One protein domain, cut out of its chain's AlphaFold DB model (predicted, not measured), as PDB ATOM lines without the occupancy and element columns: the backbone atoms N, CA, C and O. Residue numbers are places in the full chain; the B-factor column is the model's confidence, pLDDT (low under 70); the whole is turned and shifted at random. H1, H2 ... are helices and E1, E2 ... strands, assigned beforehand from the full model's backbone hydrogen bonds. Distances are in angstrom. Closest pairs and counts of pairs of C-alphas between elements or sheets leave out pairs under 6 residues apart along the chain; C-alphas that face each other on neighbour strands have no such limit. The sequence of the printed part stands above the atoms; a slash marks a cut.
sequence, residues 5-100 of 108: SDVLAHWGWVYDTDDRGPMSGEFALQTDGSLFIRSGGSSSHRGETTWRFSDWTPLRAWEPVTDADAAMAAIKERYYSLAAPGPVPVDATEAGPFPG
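AT A GLANCE: This is residues 5 to 100 of the 108 residues of an uncharacterized protein of Frondihabitans sp. PhB188 (UniProt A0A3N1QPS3). One strongly twisted, curled sheet of six strands makes the domain, in two parts joined by the long strand E3: E5, E1, E2 and the first part of E3 at one end, and the rest of E3 with E4 and E6 at the other. A single helix, H1, covers E1 and E2 on one face of the sheet, making two layers, and the long link before it runs past E3. The printed part has 96 residues with one named helix and six named strands, E1 E2 E3 E4 H1 E5 E6 along the chain; the sheet's order is E5 E1 E2 E3 E4 E6, all antiparallel, and the class is mostly strand. It is compact, with a radius of gyration of the C-alphas of 13.9 A, and spans 43 by 35 by 20 A.

IN THESE COORDINATES: E1 is residues 7 to 15, 22.5 A long, and begins at C-alpha 7 at (220.171, 289.653, 383.903). E2 is residues 23 to 30, 23.0 A. E3, the longest strand, is residues 35 to 45, 32.5 A, and ends at C-alpha 45 at (228.115, 315.424, 367.902). E4 is residues 48 to 53, 17.1 A. H1 is residues 68 to 77, 14.3 A, E5 residues 81 to 83, 6.6 A, and E6 residues 94 to 99, 15.1 A, ending at C-alpha 99 at (234.379, 307.658, 368.278).

HOW THE PARTS SIT: E1, E2, E3 and E4 form a meander, each strand the antiparallel neighbour of the one before, and each successive two are a hairpin. In E1 and E2, N 11 and O 27 are 2.9 A apart, within hydrogen-bond range. The pairing of E3 is staggered: residues 35 to 39 pair with E2, as N 38 and O 26 at 3.0 A, and residues 40 to 45 with E4, as N 43 and O 50 at 2.9 A. H1 is on the sheet at a height of 8.5 A, over E1 and E2, and runs along the strands, at 18 degrees to E1 on the local plane; the closest C-alphas of H1 and E1 are those of Ala 68 and Ala 9, 6.2 A. Every O i to N i+4 pair in H1 is within hydrogen-bond range. Edge strand E5 is antiparallel to E1, with N 83 and O 12 at 2.8 A. Edge strand E6 is antiparallel to E4, with N 49 and O 98 at 2.8 A. E5 and E6 are apart.

THE WHOLE: The two C-alphas farthest apart, those of Arg 46 and Glu 63, are 43.4 A apart. The printed part has no cut. The link from E4 to H1, residues 54 to 67, is long; its residues 57 to 58 pair with residues 36 to 37 of E3, antiparallel. The mean pLDDT of the printed part is 91.8, and residues 17 to 21 are under 70.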
ATOM      1  N   SER A   5     224.114 290.872 387.660       94.44
ATOM      2  CA  SER A   5     224.229 289.420 387.879       94.44
ATOM      3  C   SER A   5     222.919 288.671 387.667       94.44
ATOM      4  O   SER A   5     222.937 287.468 387.412       94.44
ATOM      5  N   ASP A   6     221.800 289.388 387.753       95.19
ATOM      6  CA  ASP A   6     220.460 288.822 387.662       95.19
ATOM      7  C   ASP A   6     219.886 288.945 386.248       95.19
ATOM      8  O   ASP A   6     218.746 288.550 386.019       95.19
ATOM      9  N   VAL A   7     220.632 289.504 385.288       96.62
ATOM     10  CA  VAL A   7     220.171 289.653 383.903       96.62
ATOM     11  C   VAL A   7     220.390 288.353 383.139       96.62
ATOM     12  O   VAL A   7     221.514 287.963 382.831       96.62
ATOM     13  N   LEU A   8     219.282 287.705 382.785       96.94
ATOM     14  CA  LEU A   8     219.258 286.521 381.937       96.94
ATOM     15  C   LEU A   8     219.449 286.881 380.457       96.94
ATOM     16  O   LEU A   8     220.160 286.184 379.735       96.94
ATOM     17  N   ALA A   9     218.806 287.957 380.000       97.00
ATOM     18  CA  ALA A   9     218.906 288.429 378.622       97.00
ATOM     19  C   ALA A   9     218.679 289.943 378.517       97.00
ATOM     20  O   ALA A   9     217.958 290.540 379.318       97.00
ATOM     21  N   HIS A  10     219.287 290.563 377.503       96.75
ATOM     22  CA  HIS A  10     219.238 292.005 377.259       96.75
ATOM     23  C   HIS A  10     219.115 292.275 375.762       96.75
ATOM     24  O   HIS A  10     219.910 291.776 374.964       96.75
ATOM     25  N   TRP A  11     218.115 293.067 375.385       96.62
ATOM     26  CA  TRP A  11     217.818 293.384 373.990       96.62
ATOM     27  C   TRP A  11     217.583 294.875 373.803       96.62
ATOM     28  O   TRP A  11     216.987 295.529 374.657       96.62
ATOM     29  N   GLY A  12     217.989 295.399 372.652       95.19
ATOM     30  CA  GLY A  12     217.493 296.675 372.156       95.19
ATOM     31  C   GLY A  12     216.107 296.501 371.541       95.19
ATOM     32  O   GLY A  12     215.766 295.429 371.037       95.19
ATOM     33  N   TRP A  13     215.306 297.559 371.540       93.56
ATOM     34  CA  TRP A  13     214.073 297.617 370.766       93.56
ATOM     35  C   TRP A  13     213.983 298.923 369.988       93.56
ATOM     36  O   TRP A  13     214.442 299.975 370.434       93.56
ATOM     37  N   VAL A  14     213.363 298.832 368.818       88.31
ATOM     38  CA  VAL A  14     212.940 299.970 368.008       88.31
ATOM     39  C   VAL A  14     211.436 299.855 367.815       88.31
ATOM     40  O   VAL A  14     210.911 298.786 367.493       88.31
ATOM     41  N   TYR A  15     210.745 300.960 368.051       81.62
ATOM     42  CA  TYR A  15     209.319 301.099 367.839       81.62
ATOM     43  C   TYR A  15     209.098 302.334 366.973       81.62
ATOM     44  O   TYR A  15     209.368 303.460 367.399       81.62
ATOM     45  N   ASP A  16     208.666 302.110 365.735       71.31
ATOM     46  CA  ASP A  16     208.319 303.206 364.842       71.31
ATOM     47  C   ASP A  16     206.938 303.737 365.230       71.31
ATOM     48  O   ASP A  16     205.990 302.966 365.388       71.31
ATOM     49  N   THR A  17     206.837 305.046 365.442       64.75
ATOM     50  CA  THR A  17     205.545 305.692 365.679       64.75
ATOM     51  C   THR A  17     205.304 306.726 364.607       64.75
ATOM     52  O   THR A  17     206.112 307.642 364.452       64.75
ATOM     53  N   ASP A  18     204.158 306.604 363.938       62.28
ATOM     54  CA  ASP A  18     203.780 307.436 362.792       62.28
ATOM     55  C   ASP A  18     203.862 308.950 363.085       62.28
ATOM     56  O   ASP A  18     204.158 309.734 362.186       62.28
ATOM     57  N   ASP A  19     203.692 309.369 364.347       61.78
ATOM     58  CA  ASP A  19     203.571 310.787 364.718       61.78
ATOM     59  C   ASP A  19     204.732 311.368 365.553       61.78
ATOM     60  O   ASP A  19     204.798 312.586 365.736       61.78
ATOM     61  N   ARG A  20     205.638 310.550 366.116       60.28
ATOM     62  CA  ARG A  20     206.702 311.037 367.037       60.28
ATOM     63  C   ARG A  20     208.119 310.668 366.613       60.28
ATOM     64  O   ARG A  20     209.073 311.009 367.314       60.28
ATOM     65  N   GLY A  21     208.250 310.026 365.456       64.19
ATOM     66  CA  GLY A  21     209.502 309.452 364.994       64.19
ATOM     67  C   GLY A  21     209.826 308.129 365.696       64.19
ATOM     68  O   GLY A  21     209.087 307.683 366.583       64.19
ATOM     69  N   PRO A  22     210.931 307.485 365.294       71.88
ATOM     70  CA  PRO A  22     211.332 306.209 365.856       71.88
ATOM     71  C   PRO A  22     211.723 306.384 367.324       71.88
ATOM     72  O   PRO A  22     212.617 307.164 367.660       71.88
ATOM     73  N   MET A  23     211.057 305.637 368.200       85.12
ATOM     74  CA  MET A  23     211.482 305.463 369.582       85.12
ATOM     75  C   MET A  23     212.359 304.223 369.682       85.12
ATOM     76  O   MET A  23     212.114 303.207 369.032       85.12
ATOM     77  N   SER A  24     213.369 304.295 370.536       90.69
ATOM     78  CA  SER A  24     214.190 303.146 370.876       90.69
ATOM     79  C   SER A  24     214.347 303.021 372.378       90.69
ATOM     80  O   SER A  24     214.043 303.932 373.158       90.69
ATOM     81  N   GLY A  25     214.832 301.865 372.781       95.06
ATOM     82  CA  GLY A  25     215.081 301.562 374.167       95.06
ATOM     83  C   GLY A  25     215.652 300.172 374.308       95.06
ATOM     84  O   GLY A  25     216.167 299.594 373.350       95.06
ATOM     85  N   GLU A  26     215.558 299.645 375.517       96.62
ATOM     86  CA  GLU A  26     216.046 298.314 375.826       96.62
ATOM     87  C   GLU A  26     215.088 297.552 376.738       96.62
ATOM     88  O   GLU A  26     214.292 298.146 377.473       96.62
ATOM     89  N   PHE A  27     215.186 296.228 376.663       97.25
ATOM     90  CA  PHE A  27     214.540 295.256 377.528       97.25
ATOM     91  C   PHE A  27     215.595 294.472 378.300       97.25
ATOM     92  O   PHE A  27     216.537 293.974 377.691       97.25
ATOM     93  N   ALA A  28     215.404 294.305 379.605       97.69
ATOM     94  CA  ALA A  28     216.206 293.405 380.427       97.69
ATOM     95  C   ALA A  28     215.292 292.362 381.070       97.69
ATOM     96  O   ALA A  28     214.354 292.714 381.789       97.69
ATOM     97  N   LEU A  29     215.562 291.091 380.784       97.88
ATOM     98  CA  LEU A  29     214.910 289.955 381.418       97.88
ATOM     99  C   LEU A  29     215.762 289.495 382.595       97.88
ATOM    100  O   LEU A  29     216.939 289.183 382.411       97.88
ATOM    101  N   GLN A  30     215.175 289.443 383.786       97.38
ATOM    102  CA  GLN A  30     215.848 288.929 384.971       97.38
ATOM    103  C   GLN A  30     215.682 287.408 385.115       97.38
ATOM    104  O   GLN A  30     214.776 286.805 384.539       97.38
ATOM    105  N   THR A  31     216.545 286.770 385.906       97.06
ATOM    106  CA  THR A  31     216.526 285.318 386.167       97.06
ATOM    107  C   THR A  31     215.261 284.824 386.873       97.06
ATOM    108  O   THR A  31     214.955 283.637 386.814       97.06
ATOM    109  N   ASP A  32     214.518 285.713 387.535       95.62
ATOM    110  CA  ASP A  32     213.204 285.426 388.131       95.62
ATOM    111  C   ASP A  32     212.046 285.506 387.110       95.62
ATOM    112  O   ASP A  32     210.893 285.234 387.446       95.62
ATOM    113  N   GLY A  33     212.353 285.865 385.860       96.44
ATOM    114  CA  GLY A  33     211.410 286.024 384.761       96.44
ATOM    115  C   GLY A  33     210.778 287.413 384.659       96.44
ATOM    116  O   GLY A  33     209.967 287.636 383.757       96.44
ATOM    117  N   SER A  34     211.133 288.353 385.540       96.62
ATOM    118  CA  SER A  34     210.675 289.741 385.484       96.62
ATOM    119  C   SER A  34     211.264 290.465 384.271       96.62
ATOM    120  O   SER A  34     212.464 290.391 384.010       96.62
ATOM    121  N   LEU A  35     210.431 291.218 383.545       97.00
ATOM    122  CA  LEU A  35     210.866 292.021 382.400       97.00
ATOM    123  C   LEU A  35     210.858 293.510 382.737       97.00
ATOM    124  O   LEU A  35     209.862 294.059 383.219       97.00
ATOM    125  N   PHE A  36     211.959 294.178 382.419       97.38
ATOM    126  CA  PHE A  36     212.128 295.614 382.571       97.38
ATOM    127  C   PHE A  36     212.312 296.272 381.215       97.38
ATOM    128  O   PHE A  36     212.884 295.685 380.301       97.38
ATOM    129  N   ILE A  37     211.853 297.514 381.110       96.38
ATOM    130  CA  ILE A  37     211.978 298.346 379.920       96.38
ATOM    131  C   ILE A  37     212.610 299.689 380.288       96.38
ATOM    132  O   ILE A  37     212.322 300.254 381.348       96.38
ATOM    133  N   ARG A  38     213.453 300.220 379.405       96.06
ATOM    134  CA  ARG A  38     213.902 301.618 379.430       96.06
ATOM    135  C   ARG A  38     213.835 302.217 378.035       96.06
ATOM    136  O   ARG A  38     213.941 301.481 377.057       96.06
ATOM    137  N   SER A  39     213.693 303.534 377.948       94.56
ATOM    138  CA  SER A  39     213.670 304.270 376.678       94.56
ATOM    139  C   SER A  39     214.910 305.140 376.553       94.56
ATOM    140  O   SER A  39     215.423 305.648 377.549       94.56
ATOM    141  N   GLY A  40     215.399 305.330 375.336       93.56
ATOM    142  CA  GLY A  40     216.605 306.109 375.093       93.56
ATOM    143  C   GLY A  40     217.198 305.845 373.724       93.56
ATOM    144  O   GLY A  40     216.554 305.280 372.845       93.56
ATOM    145  N   GLY A  41     218.439 306.265 373.539       91.38
ATOM    146  CA  GLY A  41     219.128 306.084 372.272       91.38
ATOM    147  C   GLY A  41     220.468 306.793 372.240       91.38
ATOM    148  O   GLY A  41     221.016 307.195 373.267       91.38
ATOM    149  N   SER A  42     220.996 306.938 371.032       90.88
ATOM    150  CA  SER A  42     222.253 307.625 370.779       90.88
ATOM    151  C   SER A  42     222.035 309.035 370.251       90.88
ATOM    152  O   SER A  42     221.057 309.346 369.576       90.88
ATOM    153  N   SER A  43     223.003 309.893 370.535       90.62
ATOM    154  CA  SER A  43     223.165 311.185 369.884       90.62
ATOM    155  C   SER A  43     224.612 311.315 369.430       90.62
ATOM    156  O   SER A  43     225.515 310.889 370.152       90.62
ATOM    157  N   SER A  44     224.837 311.881 368.243       91.25
ATOM    158  CA  SER A  44     226.188 312.134 367.741       91.25
ATOM    159  C   SER A  44     226.460 313.626 367.610       91.25
ATOM    160  O   SER A  44     225.659 314.366 367.038       91.25
ATOM    161  N   HIS A  45     227.624 314.064 368.077       91.62
ATOM    162  CA  HIS A  45     228.115 315.424 367.902       91.62
ATOM    163  C   HIS A  45     229.608 315.393 367.577       91.62
ATOM    164  O   HIS A  45     230.366 314.696 368.235       91.62
ATOM    165  N   ARG A  46     230.043 316.138 366.549       92.44
ATOM    166  CA  ARG A  46     231.465 316.247 366.145       92.44
ATOM    167  C   ARG A  46     232.187 314.900 365.941       92.44
ATOM    168  O   ARG A  46     233.380 314.796 366.189       92.44
ATOM    169  N   GLY A  47     231.474 313.890 365.439       92.69
ATOM    170  CA  GLY A  47     232.039 312.560 365.190       92.69
ATOM    171  C   GLY A  47     232.183 311.693 366.442       92.69
ATOM    172  O   GLY A  47     232.829 310.655 366.373       92.69
ATOM    173  N   GLU A  48     231.585 312.096 367.560       95.69
ATOM    174  CA  GLU A  48     231.480 311.311 368.787       95.69
ATOM    175  C   GLU A  48     230.020 310.945 369.047       95.69
ATOM    176  O   GLU A  48     229.121 311.723 368.722       95.69
ATOM    177  N   THR A  49     229.780 309.782 369.649       94.44
ATOM    178  CA  THR A  49     228.444 309.279 369.977       94.44
ATOM    179  C   THR A  49     228.305 308.999 371.466       94.44
ATOM    180  O   THR A  49     229.079 308.229 372.034       94.44
ATOM    181  N   THR A  50     227.265 309.563 372.076       95.38
ATOM    182  CA  THR A  50     226.862 309.293 373.461       95.38
ATOM    183  C   THR A  50     225.507 308.608 373.464       95.38
ATOM    184  O   THR A  50     224.586 309.036 372.762       95.38
ATOM    185  N   TRP A  51     225.379 307.563 374.273       95.12
ATOM    186  CA  TRP A  51     224.133 306.837 374.489       95.12
ATOM    187  C   TRP A  51     223.547 307.214 375.839       95.12
ATOM    188  O   TRP A  51     224.276 307.230 376.827       95.12
ATOM    189  N   ARG A  52     222.245 307.506 375.883       96.12
ATOM    190  CA  ARG A  52     221.516 307.837 377.112       96.12
ATOM    191  C   ARG A  52     220.182 307.122 377.151       96.12
ATOM    192  O   ARG A  52     219.421 307.178 376.184       96.12
ATOM    193  N   PHE A  53     219.889 306.515 378.291       96.06
ATOM    194  CA  PHE A  53     218.623 305.858 378.573       96.06
ATOM    195  C   PHE A  53     218.031 306.348 379.892       96.06
ATOM    196  O   PHE A  53     218.739 306.814 380.783       96.06
ATOM    197  N   SER A  54     216.711 306.235 380.007       96.25
ATOM    198  CA  SER A  54     215.998 306.411 381.266       96.25
ATOM    199  C   SER A  54     216.353 305.311 382.266       96.25
ATOM    200  O   SER A  54     216.922 304.274 381.911       96.25
ATOM    201  N   ASP A  55     215.912 305.493 383.508       96.50
ATOM    202  CA  ASP A  55     215.881 304.404 384.477       96.50
ATOM    203  C   ASP A  55     215.028 303.230 383.973       96.50
ATOM    204  O   ASP A  55     214.064 303.394 383.210       96.50
ATOM    205  N   TRP A  56     215.379 302.032 384.438       97.19
ATOM    206  CA  TRP A  56     214.609 300.818 384.203       97.19
ATOM    207  C   TRP A  56     213.261 300.866 384.912       97.19
ATOM    208  O   TRP A  56     213.174 301.132 386.112       97.19
ATOM    209  N   THR A  57     212.212 300.521 384.174       96.94
ATOM    210  CA  THR A  57     210.846 300.414 384.683       96.94
ATOM    211  C   THR A  57     210.358 298.972 384.548       96.94
ATOM    212  O   THR A  57     210.479 298.400 383.464       96.94
ATOM    213  N   PRO A  58     209.786 298.360 385.601       96.06
ATOM    214  CA  PRO A  58     209.220 297.019 385.501       96.06
ATOM    215  C   PRO A  58     207.976 297.025 384.609       96.06
ATOM    216  O   PRO A  58     207.069 297.850 384.783       96.06
ATOM    217  N   LEU A  59     207.894 296.074 383.683       94.06
ATOM    218  CA  LEU A  59     206.745 295.923 382.802       94.06
ATOM    219  C   LEU A  59     205.632 295.161 383.534       94.06
ATOM    220  O   LEU A  59     205.535 293.945 383.462       94.06
ATOM    221  N   ARG A  60     204.761 295.876 384.254       89.81
ATOM    222  CA  ARG A  60     203.763 295.268 385.165       89.81
ATOM    223  C   ARG A  60     202.775 294.284 384.519       89.81
ATOM    224  O   ARG A  60     202.220 293.455 385.224       89.81
ATOM    225  N   ALA A  61     202.528 294.394 383.214       88.44
ATOM    226  CA  ALA A  61     201.662 293.484 382.453       88.44
ATOM    227  C   ALA A  61     202.448 292.325 381.798       88.44
ATOM    228  O   ALA A  61     202.042 291.783 380.766       88.44
ATOM    229  N   TRP A  62     203.631 292.021 382.325       93.19
ATOM    230  CA  TRP A  62     204.451 290.882 381.938       93.19
ATOM    231  C   TRP A  62     204.203 289.730 382.905       93.19
ATOM    232  O   TRP A  62     204.320 289.901 384.118       93.19
ATOM    233  N   GLU A  63     203.861 288.565 382.369       94.25
ATOM    234  CA  GLU A  63     203.870 287.334 383.152       94.25
ATOM    235  C   GLU A  63     205.314 286.828 383.240       94.25
ATOM    236  O   GLU A  63     206.003 286.866 382.221       94.25
ATOM    237  N   PRO A  64     205.800 286.380 384.410       95.31
ATOM    238  CA  PRO A  64     207.176 285.919 384.536       95.31
ATOM    239  C   PRO A  64     207.507 284.779 383.563       95.31
ATOM    240  O   PRO A  64     206.842 283.743 383.558       95.31
ATOM    241  N   VAL A  65     208.563 284.958 382.766       95.88
ATOM    242  CA  VAL A  65     209.068 283.965 381.803       95.88
ATOM    243  C   VAL A  65     210.575 283.850 381.974       95.88
ATOM    244  O   VAL A  65     211.292 284.816 381.756       95.88
ATOM    245  N   THR A  66     211.071 282.676 382.351       96.25
ATOM    246  CA  THR A  66     212.505 282.439 382.607       96.25
ATOM    247  C   THR A  66     213.252 281.843 381.415       96.25
ATOM    248  O   THR A  66     214.437 281.546 381.521       96.25
ATOM    249  N   ASP A  67     212.577 281.658 380.281       97.31
ATOM    250  CA  ASP A  67     213.184 281.236 379.021       97.31
ATOM    251  C   ASP A  67     213.353 282.451 378.098       97.31
ATOM    252  O   ASP A  67     212.386 283.147 377.776       97.31
ATOM    253  N   ALA A  68     214.594 282.736 377.702       96.12
ATOM    254  CA  ALA A  68     214.917 283.940 376.942       96.12
ATOM    255  C   ALA A  68     214.307 283.931 375.530       96.12
ATOM    256  O   ALA A  68     213.876 284.982 375.054       96.12
ATOM    257  N   ASP A  69     214.223 282.767 374.881       95.88
ATOM    258  CA  ASP A  69     213.658 282.642 373.535       95.88
ATOM    259  C   ASP A  69     212.132 282.805 373.562       95.88
ATOM    260  O   ASP A  69     211.563 283.510 372.723       95.88
ATOM    261  N   ALA A  70     211.467 282.234 374.567       95.88
ATOM    262  CA  ALA A  70     210.041 282.425 374.805       95.88
ATOM    263  C   ALA A  70     209.714 283.890 375.132       95.88
ATOM    264  O   ALA A  70     208.758 284.449 374.591       95.88
ATOM    265  N   ALA A  71     210.532 284.540 375.967       96.06
ATOM    266  CA  ALA A  71     210.380 285.960 376.268       96.06
ATOM    267  C   ALA A  71     210.568 286.825 375.013       96.06
ATOM    268  O   ALA A  71     209.753 287.707 374.737       96.06
ATOM    269  N   MET A  72     211.597 286.541 374.210       95.00
ATOM    270  CA  MET A  72     211.847 287.219 372.939       95.00
ATOM    271  C   MET A  72     210.648 287.087 371.987       95.00
ATOM    272  O   MET A  72     210.213 288.087 371.410       95.00
ATOM    273  N   ALA A  73     210.096 285.880 371.835       93.81
ATOM    274  CA  ALA A  73     208.917 285.638 371.006       93.81
ATOM    275  C   ALA A  73     207.706 286.458 371.485       93.81
ATOM    276  O   ALA A  73     207.106 287.184 370.691       93.81
ATOM    277  N   ALA A  74     207.414 286.441 372.789       93.00
ATOM    278  CA  ALA A  74     206.313 287.204 373.376       93.00
ATOM    279  C   ALA A  74     206.492 288.730 373.234       93.00
ATOM    280  O   ALA A  74     205.515 289.460 373.061       93.00
ATOM    281  N   ILE A  75     207.729 289.239 373.279       92.88
ATOM    282  CA  ILE A  75     208.006 290.661 373.022       92.88
ATOM    283  C   ILE A  75     207.741 291.013 371.550       92.88
ATOM    284  O   ILE A  75     207.116 292.039 371.272       92.88
ATOM    285  N   LYS A  76     208.167 290.166 370.604       90.44
ATOM    286  CA  LYS A  76     207.927 290.376 369.164       90.44
ATOM    287  C   LYS A  76     206.432 290.383 368.823       90.44
ATOM    288  O   LYS A  76     205.998 291.210 368.024       90.44
ATOM    289  N   GLU A  77     205.628 289.539 369.471       89.75
ATOM    290  CA  GLU A  77     204.160 289.537 369.327       89.75
ATOM    291  C   GLU A  77     203.502 290.856 369.769       89.75
ATOM    292  O   GLU A  77     202.423 291.205 369.291       89.75
ATOM    293  N   ARG A  78     204.169 291.638 370.629       86.12
ATOM    294  CA  ARG A  78     203.744 292.988 371.038       86.12
ATOM    295  C   ARG A  78     204.223 294.090 370.076       86.12
ATOM    296  O   ARG A  78     204.211 295.259 370.446       86.12
ATOM    297  N   TYR A  79     204.613 293.723 368.851       83.81
ATOM    298  CA  TYR A  79     205.037 294.614 367.759       83.81
ATOM    299  C   TYR A  79     206.350 295.378 367.991       83.81
ATOM    300  O   TYR A  79     206.614 296.380 367.324       83.81
ATOM    301  N   TYR A  80     207.216 294.903 368.890       85.81
ATOM    302  CA  TYR A  80     208.569 295.445 369.016       85.81
ATOM    303  C   TYR A  80     209.511 294.831 367.979       85.81
ATOM    304  O   TYR A  80     209.611 293.608 367.859       85.81
ATOM    305  N   SER A  81     210.274 295.678 367.285       89.81
ATOM    306  CA  SER A  81     211.414 295.220 366.487       89.81
ATOM    307  C   SER A  81     212.631 295.102 367.395       89.81
ATOM    308  O   SER A  81     213.189 296.112 367.827       89.81
ATOM    309  N   LEU A  82     213.021 293.871 367.721       92.38
ATOM    310  CA  LEU A  82     214.162 293.610 368.595       92.38
ATOM    311  C   LEU A  82     215.488 293.742 367.849       92.38
ATOM    312  O   LEU A  82     215.607 293.359 366.685       92.38
ATOM    313  N   ALA A  83     216.486 294.269 368.544       92.00
ATOM    314  CA  ALA A  83     217.832 294.487 368.046       92.00
ATOM    315  C   ALA A  83     218.877 294.134 369.112       92.00
ATOM    316  O   ALA A  83     218.556 293.905 370.281       92.00
ATOM    317  N   ALA A  84     220.147 294.119 368.711       92.12
ATOM    318  CA  ALA A  84     221.251 294.088 369.662       92.12
ATOM    319  C   ALA A  84     221.133 295.257 370.670       92.12
ATOM    320  O   ALA A  84     220.743 296.361 370.269       92.12
ATOM    321  N   PRO A  85     221.445 295.031 371.960       93.19
ATOM    322  CA  PRO A  85     221.438 296.093 372.960       93.19
ATOM    323  C   PRO A  85     222.487 297.166 372.646       93.19
ATOM    324  O   PRO A  85     223.461 296.925 371.925       93.19
ATOM    325  N   GLY A  86     222.286 298.362 373.194       91.75
ATOM    326  CA  GLY A  86     223.269 299.429 373.132       91.75
ATOM    327  C   GLY A  86     224.499 299.129 373.999       91.75
ATOM    328  O   GLY A  86     224.518 298.183 374.786       91.75
ATOM    329  N   PRO A  87     225.547 299.962 373.903       93.25
ATOM    330  CA  PRO A  87     226.778 299.786 374.669       93.25
ATOM    331  C   PRO A  87     226.653 300.232 376.135       93.25
ATOM    332  O   PRO A  87     227.651 300.221 376.851       93.25
ATOM    333  N   VAL A  88     225.476 300.696 376.572       94.94
ATOM    334  CA  VAL A  88     225.262 301.187 377.938       94.94
ATOM    335  C   VAL A  88     225.065 299.987 378.862       94.94
ATOM    336  O   VAL A  88     224.084 299.261 378.681       94.94
ATOM    337  N   PRO A  89     225.936 299.785 379.869       94.81
ATOM    338  CA  PRO A  89     225.745 298.737 380.863       94.81
ATOM    339  C   PRO A  89     224.350 298.790 381.500       94.81
ATOM    340  O   PRO A  89     223.737 299.854 381.615       94.81
ATOM    341  N   VAL A  90     223.829 297.639 381.918       95.38
ATOM    342  CA  VAL A  90     222.478 297.540 382.498       95.38
ATOM    343  C   VAL A  90     222.344 298.287 383.832       95.38
ATOM    344  O   VAL A  90     221.249 298.720 384.176       95.38
ATOM    345  N   ASP A  91     223.438 298.507 384.555       95.44
ATOM    346  CA  ASP A  91     223.514 299.274 385.805       95.44
ATOM    347  C   ASP A  91     223.847 300.766 385.605       95.44
ATOM    348  O   ASP A  91     223.921 301.521 386.575       95.44
ATOM    349  N   ALA A  92     223.995 301.218 384.358       96.12
ATOM    350  CA  ALA A  92     224.263 302.608 384.000       96.12
ATOM    351  C   ALA A  92     223.148 303.192 383.120       96.12
ATOM    352  O   ALA A  92     222.412 302.472 382.447       96.12
ATOM    353  N   THR A  93     223.033 304.519 383.089       96.56
ATOM    354  CA  THR A  93     222.082 305.245 382.224       96.56
ATOM    355  C   THR A  93     222.754 305.928 381.035       96.56
ATOM    356  O   THR A  93     222.071 306.376 380.116       96.56
ATOM    357  N   GLU A  94     224.086 305.988 381.011       96.94
ATOM    358  CA  GLU A  94     224.861 306.671 379.978       96.94
ATOM    359  C   GLU A  94     226.163 305.926 379.669       96.94
ATOM    360  O   GLU A  94     226.789 305.360 380.565       96.94
ATOM    361  N   ALA A  95     226.579 305.942 378.400       96.19
ATOM    362  CA  ALA A  95     227.902 305.492 377.978       96.19
ATOM    363  C   ALA A  95     228.423 306.300 376.781       96.19
ATOM    364  O   ALA A  95     227.656 306.807 375.955       96.19
ATOM    365  N   GLY A  96     229.749 306.375 376.683       94.06
ATOM    366  CA  GLY A  96     230.471 307.200 375.719       94.06
ATOM    367  C   GLY A  96     231.081 308.452 376.370       94.06
ATOM    368  O   GLY A  96     231.158 308.525 377.598       94.06
ATOM    369  N   PRO A  97     231.520 309.436 375.570       94.56
ATOM    370  CA  PRO A  97     231.493 309.443 374.107       94.56
ATOM    371  C   PRO A  97     232.359 308.334 373.490       94.56
ATOM    372  O   PRO A  97     233.459 308.050 373.956       94.56
ATOM    373  N   PHE A  98     231.858 307.713 372.424       92.62
ATOM    374  CA  PHE A  98     232.603 306.780 371.577       92.62
ATOM    375  C   PHE A  98     232.922 307.433 370.230       92.62
ATOM    376  O   PHE A  98     232.093 308.195 369.727       92.62
ATOM    377  N   PRO A  99     234.076 307.145 369.608       92.88
ATOM    378  CA  PRO A  99     234.379 307.658 368.278       92.88
ATOM    379  C   PRO A  99     233.435 307.065 367.220       92.88
ATOM    380  O   PRO A  99     233.147 305.869 367.228       92.88
ATOM    381  N   GLY A 100     233.008 307.898 366.271       89.50
ATOM    382  CA  GLY A 100     232.158 307.525 365.141       89.50
ATOM    383  C   GLY A 100     230.669 307.817 365.344       89.50
ATOM    384  O   GLY A 100     230.245 308.401 366.341       89.50
TER     385      GLY A 100